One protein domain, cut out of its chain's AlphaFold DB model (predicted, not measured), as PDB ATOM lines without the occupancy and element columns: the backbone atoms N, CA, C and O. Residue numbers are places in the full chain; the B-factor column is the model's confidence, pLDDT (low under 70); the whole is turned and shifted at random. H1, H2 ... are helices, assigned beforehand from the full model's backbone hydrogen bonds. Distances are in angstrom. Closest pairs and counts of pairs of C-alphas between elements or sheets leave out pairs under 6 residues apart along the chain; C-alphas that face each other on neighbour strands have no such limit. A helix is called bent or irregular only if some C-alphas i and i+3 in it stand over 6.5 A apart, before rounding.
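Overview. This is residues 35 to 79 of the 90 residues of the protein "Putative conjugative transfer protein TraC" of Orientia tsutsugamushi str. TA716 (UniProt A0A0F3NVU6). The model is a flat, loose V: the long helix H1 makes one arm, and residues 58 to 69, a stretch with no named element, fold back from its end as the other arm, with the short helix H2 at the far end. The two helices have no contact with each other, and residues 35 to 40 run through the space between them. The printed part has 45 residues with two named helices, H1 then H2, and no named strand; its class is all helix. It is only just loose, close to compact, with a radius of gyration of the C-alphas of 11.5 A, and its C-alphas span 31 by 26 by 11 A.

Arrangement. H1, residues 41 to 57, is the longest helix, with 17 residues. A long link of 12 residues, 58 to 69, joins it to H2, residues 70 to 76. H1 and H2 are apart, with no C-alpha of the one within 8 A of the other. In H2 every O i to N i+4 pair is within hydrogen-bond range; in H1 12 of 13 are.

Along the chain. H1 begins at C-alpha 41, at (-27.033, -29.854, 8.341), and ends at C-alpha 57, at (-50.144, -36.535, 13.817), 24.7 A from first to last C-alpha. H2, seven residues from Val 70 to Ala 76, measures 9.9 A in the same way and ends at C-alpha 76, at (-31.997, -27.054, 26.278). Neither helix is bent.

Size, cuts and confidence. The two C-alphas farthest apart are those of Arg 57 and Ala 71, at 31.4 A. The C-alphas of Val 35 and Met 79, the first and last printed, are 13.8 A apart. The printed part has no cut. The mean pLDDT of the printed part is 70.7; residue 35, residues 37 to 38 and residues 61 to 79 are under 70.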
ATOM      1  N   VAL A  35     -35.510 -32.775  21.890       66.44
ATOM      2  CA  VAL A  35     -34.886 -33.797  21.040       66.44
ATOM      3  C   VAL A  35     -33.701 -33.173  20.326       66.44
ATOM      4  O   VAL A  35     -33.868 -32.305  19.469       66.44
ATOM      5  N   ILE A  36     -32.497 -33.627  20.664       71.69
ATOM      6  CA  ILE A  36     -31.270 -33.175  20.011       71.69
ATOM      7  C   ILE A  36     -30.943 -34.152  18.883       71.69
ATOM      8  O   ILE A  36     -30.583 -35.303  19.119       71.69
ATOM      9  N   MET A  37     -31.083 -33.690  17.641       68.19
ATOM     10  CA  MET A  37     -30.737 -34.472  16.456       68.19
ATOM     11  C   MET A  37     -29.313 -34.152  16.006       68.19
ATOM     12  O   MET A  37     -29.009 -33.009  15.667       68.19
ATOM     13  N   PHE A  38     -28.457 -35.171  15.947       65.12
ATOM     14  CA  PHE A  38     -27.102 -35.061  15.408       65.12
ATOM     15  C   PHE A  38     -27.049 -35.647  13.992       65.12
ATOM     16  O   PHE A  38     -27.115 -36.860  13.819       65.12
ATOM     17  N   ASP A  39     -26.926 -34.793  12.974       72.69
ATOM     18  CA  ASP A  39     -26.659 -35.198  11.584       72.69
ATOM     19  C   ASP A  39     -26.016 -34.029  10.805       72.69
ATOM     20  O   ASP A  39     -25.954 -32.893  11.281       72.69
ATOM     21  N   LYS A  40     -25.560 -34.275   9.573       74.69
ATOM     22  CA  LYS A  40     -25.155 -33.230   8.623       74.69
ATOM     23  C   LYS A  40     -26.319 -32.256   8.412       74.69
ATOM     24  O   LYS A  40     -27.448 -32.685   8.182       74.69
ATOM     25  N   ILE A  41     -26.035 -30.950   8.373       70.44
ATOM     26  CA  ILE A  41     -27.033 -29.854   8.341       70.44
ATOM     27  C   ILE A  41     -28.195 -30.099   7.354       70.44
ATOM     28  O   ILE A  41     -29.359 -29.878   7.692       70.44
ATOM     29  N   LYS A  42     -27.905 -30.581   6.135       73.38
ATOM     30  CA  LYS A  42     -28.929 -30.845   5.104       73.38
ATOM     31  C   LYS A  42     -29.884 -31.985   5.481       73.38
ATOM     32  O   LYS A  42     -31.078 -31.881   5.218       73.38
ATOM     33  N   LYS A  43     -29.370 -33.045   6.110       77.69
ATOM     34  CA  LYS A  43     -30.163 -34.201   6.546       77.69
ATOM     35  C   LYS A  43     -30.892 -33.930   7.861       77.69
ATOM     36  O   LYS A  43     -32.053 -34.300   7.976       77.69
ATOM     37  N   ALA A  44     -30.276 -33.174   8.772       73.00
ATOM     38  CA  ALA A  44     -30.883 -32.757  10.038       73.00
ATOM     39  C   ALA A  44     -32.190 -31.966   9.838       73.00
ATOM     40  O   ALA A  44     -33.162 -32.159  10.560       73.00
ATOM     41  N   LYS A  45     -32.257 -31.098   8.816       76.94
ATOM     42  CA  LYS A  45     -33.494 -30.365   8.493       76.94
ATOM     43  C   LYS A  45     -34.608 -31.303   8.011       76.94
ATOM     44  O   LYS A  45     -35.769 -31.119   8.372       76.94
ATOM     45  N   GLN A  46     -34.255 -32.293   7.193       81.69
ATOM     46  CA  GLN A  46     -35.204 -33.267   6.658       81.69
ATOM     47  C   GLN A  46     -35.726 -34.197   7.758       81.69
ATOM     48  O   GLN A  46     -36.935 -34.405   7.848       81.69
ATOM     49  N   SER A  47     -34.844 -34.706   8.623       77.56
ATOM     50  CA  SER A  47     -35.223 -35.550   9.759       77.56
ATOM     51  C   SER A  47     -36.058 -34.784  10.784       77.56
ATOM     52  O   SER A  47     -37.102 -35.286  11.196       77.56
ATOM     53  N   ALA A  48     -35.692 -33.538  11.112       77.56
ATOM     54  CA  ALA A  48     -36.499 -32.677  11.973       77.56
ATOM     55  C   ALA A  48     -37.896 -32.445  11.383       77.56
ATOM     56  O   ALA A  48     -38.888 -32.564  12.098       77.56
ATOM     57  N   SER A  49     -38.001 -32.180  10.076       79.62
ATOM     58  CA  SER A  49     -39.295 -32.014   9.405       79.62
ATOM     59  C   SER A  49     -40.145 -33.286   9.452       79.62
ATOM     60  O   SER A  49     -41.339 -33.202   9.727       79.62
ATOM     61  N   ALA A  50     -39.554 -34.457   9.199       82.88
ATOM     62  CA  ALA A  50     -40.259 -35.736   9.272       82.88
ATOM     63  C   ALA A  50     -40.756 -36.025  10.698       82.88
ATOM     64  O   ALA A  50     -41.903 -36.425  10.894       82.88
ATOM     65  N   PHE A  51     -39.921 -35.744  11.697       79.81
ATOM     66  CA  PHE A  51     -40.260 -35.889  13.108       79.81
ATOM     67  C   PHE A  51     -41.374 -34.931  13.548       79.81
ATOM     68  O   PHE A  51     -42.334 -35.358  14.185       79.81
ATOM     69  N   CYS A  52     -41.316 -33.660  13.128       78.69
ATOM     70  CA  CYS A  52     -42.396 -32.697  13.351       78.69
ATOM     71  C   CYS A  52     -43.727 -33.209  12.787       78.69
ATOM     72  O   CYS A  52     -44.766 -33.056  13.423       78.69
ATOM     73  N   SER A  53     -43.714 -33.795  11.586       80.12
ATOM     74  CA  SER A  53     -44.923 -34.333  10.952       80.12
ATOM     75  C   SER A  53     -45.504 -35.522  11.721       80.12
ATOM     76  O   SER A  53     -46.722 -35.608  11.869       80.12
ATOM     77  N   LEU A  54     -44.656 -36.408  12.254       81.25
ATOM     78  CA  LEU A  54     -45.094 -37.524  13.100       81.25
ATOM     79  C   LEU A  54     -45.741 -37.036  14.399       81.25
ATOM     80  O   LEU A  54     -46.807 -37.524  14.767       81.25
ATOM     81  N   LEU A  55     -45.133 -36.045  15.052       78.00
ATOM     82  CA  LEU A  55     -45.642 -35.485  16.304       78.00
ATOM     83  C   LEU A  55     -46.930 -34.685  16.117       78.00
ATOM     84  O   LEU A  55     -47.863 -34.827  16.901       78.00
ATOM     85  N   ARG A  56     -47.045 -33.921  15.024       78.50
ATOM     86  CA  ARG A  56     -48.313 -33.262  14.683       78.50
ATOM     87  C   ARG A  56     -49.443 -34.273  14.517       78.50
ATOM     88  O   ARG A  56     -50.561 -34.000  14.941       78.50
ATOM     89  N   ARG A  57     -49.156 -35.454  13.953       77.44
ATOM     90  CA  ARG A  57     -50.144 -36.535  13.817       77.44
ATOM     91  C   ARG A  57     -50.576 -37.116  15.166       77.44
ATOM     92  O   ARG A  57     -51.710 -37.565  15.274       77.44
ATOM     93  N   SER A  58     -49.712 -37.114  16.182       72.56
ATOM     94  CA  SER A  58     -50.061 -37.553  17.541       72.56
ATOM     95  C   SER A  58     -50.706 -36.454  18.398       72.56
ATOM     96  O   SER A  58     -50.968 -36.692  19.573       72.56
ATOM     97  N   GLY A  59     -50.971 -35.267  17.836       74.81
ATOM     98  CA  GLY A  59     -51.548 -34.128  18.560       74.81
ATOM     99  C   GLY A  59     -50.524 -33.295  19.336       74.81
ATOM    100  O   GLY A  59     -50.905 -32.394  20.076       74.81
ATOM    101  N   TRP A  60     -49.228 -33.566  19.158       70.25
ATOM    102  CA  TRP A  60     -48.152 -32.839  19.823       70.25
ATOM    103  C   TRP A  60     -47.640 -31.708  18.930       70.25
ATOM    104  O   TRP A  60     -47.344 -31.894  17.746       70.25
ATOM    105  N   TYR A  61     -47.504 -30.515  19.506       66.38
ATOM    106  CA  TYR A  61     -46.901 -29.382  18.818       66.38
ATOM    107  C   TYR A  61     -45.390 -29.387  19.039       66.38
ATOM    108  O   TYR A  61     -44.920 -29.324  20.172       66.38
ATOM    109  N   PHE A  62     -44.628 -29.464  17.949       68.19
ATOM    110  CA  PHE A  62     -43.169 -29.459  17.988       68.19
ATOM    111  C   PHE A  62     -42.624 -28.265  17.210       68.19
ATOM    112  O   PHE A  62     -42.945 -28.084  16.028       68.19
ATOM    113  N   VAL A  63     -41.779 -27.475  17.871       66.75
ATOM    114  CA  VAL A  63     -41.066 -26.345  17.270       66.75
ATOM    115  C   VAL A  63     -39.612 -26.758  17.063       66.75
ATOM    116  O   VAL A  63     -38.884 -26.931  18.039       66.75
ATOM    117  N   PRO A  64     -39.159 -26.942  15.812       66.50
ATOM    118  CA  PRO A  64     -37.758 -27.224  15.555       66.50
ATOM    119  C   PRO A  64     -36.922 -25.964  15.819       66.50
ATOM    120  O   PRO A  64     -37.064 -24.964  15.116       66.50
ATOM    121  N   CYS A  65     -36.016 -26.033  16.791       68.19
ATOM    122  CA  CYS A  65     -35.033 -24.987  17.069       68.19
ATOM    123  C   CYS A  65     -33.653 -25.406  16.554       68.19
ATOM    124  O   CYS A  65     -33.264 -26.570  16.651       68.19
ATOM    125  N   LYS A  66     -32.902 -24.450  16.002       67.44
ATOM    126  CA  LYS A  66     -31.476 -24.631  15.718       67.44
ATOM    127  C   LYS A  66     -30.675 -24.057  16.875       67.44
ATOM    128  O   LYS A  66     -30.911 -22.924  17.282       67.44
ATOM    129  N   TYR A  67     -29.724 -24.834  17.372       64.75
ATOM    130  CA  TYR A  67     -28.764 -24.374  18.363       64.75
ATOM    131  C   TYR A  67     -27.472 -24.006  17.639       64.75
ATOM    132  O   TYR A  67     -26.600 -24.849  17.456       64.75
ATOM    133  N   ASP A  68     -27.367 -22.754  17.191       63.62
ATOM    134  CA  ASP A  68     -26.142 -22.253  16.549       63.62
ATOM    135  C   ASP A  68     -25.009 -22.027  17.574       63.62
ATOM    136  O   ASP A  68     -23.837 -21.950  17.212       63.62
ATOM    137  N   TYR A  69     -25.348 -21.987  18.870       62.81
ATOM    138  CA  TYR A  69     -24.421 -21.756  19.978       62.81
ATOM    139  C   TYR A  69     -24.542 -22.834  21.061       62.81
ATOM    140  O   TYR A  69     -25.641 -23.191  21.489       62.81
ATOM    141  N   VAL A  70     -23.387 -23.288  21.566       65.06
ATOM    142  CA  VAL A  70     -23.271 -24.318  22.618       65.06
ATOM    143  C   VAL A  70     -24.039 -23.938  23.886       65.06
ATOM    144  O   VAL A  70     -24.672 -24.795  24.490       65.06
ATOM    145  N   ALA A  71     -24.059 -22.659  24.267       62.12
ATOM    146  CA  ALA A  71     -24.786 -22.200  25.453       62.12
ATOM    147  C   ALA A  71     -26.301 -22.466  25.369       62.12
ATOM    148  O   ALA A  71     -26.920 -22.853  26.356       62.12
ATOM    149  N   VAL A  72     -26.891 -22.317  24.180       64.44
ATOM    150  CA  VAL A  72     -28.327 -22.546  23.968       64.44
ATOM    151  C   VAL A  72     -28.628 -24.050  23.941       64.44
ATOM    152  O   VAL A  72     -29.648 -24.478  24.471       64.44
ATOM    153  N   LEU A  73     -27.704 -24.864  23.412       66.19
ATOM    154  CA  LEU A  73     -27.781 -26.325  23.509       66.19
ATOM    155  C   LEU A  73     -27.751 -26.791  24.972       66.19
ATOM    156  O   LEU A  73     -28.558 -27.630  25.357       66.19
ATOM    157  N   LEU A  74     -26.847 -26.237  25.788       63.91
ATOM    158  CA  LEU A  74     -26.722 -26.574  27.209       63.91
ATOM    159  C   LEU A  74     -27.968 -26.177  28.009       63.91
ATOM    160  O   LEU A  74     -28.397 -26.941  28.865       63.91
ATOM    161  N   ALA A  75     -28.578 -25.031  27.700       65.56
ATOM    162  CA  ALA A  75     -29.834 -24.604  28.318       65.56
ATOM    163  C   ALA A  75     -31.035 -25.487  27.924       65.56
ATOM    164  O   ALA A  75     -32.014 -25.564  28.662       65.56
ATOM    165  N   ALA A  76     -30.969 -26.140  26.761       63.34
ATOM    166  CA  ALA A  76     -31.997 -27.054  26.278       63.34
ATOM    167  C   ALA A  76     -31.781 -28.509  26.712       63.34
ATOM    168  O   ALA A  76     -32.680 -29.339  26.563       63.34
ATOM    169  N   LEU A  77     -30.608 -28.856  27.242       63.84
ATOM    170  CA  LEU A  77     -30.459 -30.142  27.904       63.84
ATOM    171  C   LEU A  77     -31.361 -30.148  29.141       63.84
ATOM    172  O   LEU A  77     -31.454 -29.127  29.826       63.84
ATOM    173  N   PRO A  78     -32.046 -31.267  29.435       55.91
ATOM    174  CA  PRO A  78     -32.791 -31.375  30.674       55.91
ATOM    175  C   PRO A  78     -31.813 -31.098  31.816       55.91
ATOM    176  O   PRO A  78     -30.842 -31.836  31.998       55.91
ATOM    177  N   MET A  79     -32.037 -30.006  32.551       54.16
ATOM    178  CA  MET A  79     -31.363 -29.802  33.824       54.16
ATOM    179  C   MET A  79     -31.820 -30.950  34.711       54.16
ATOM    180  O   MET A  79     -32.926 -30.924  35.248       54.16
TER     181      MET A  79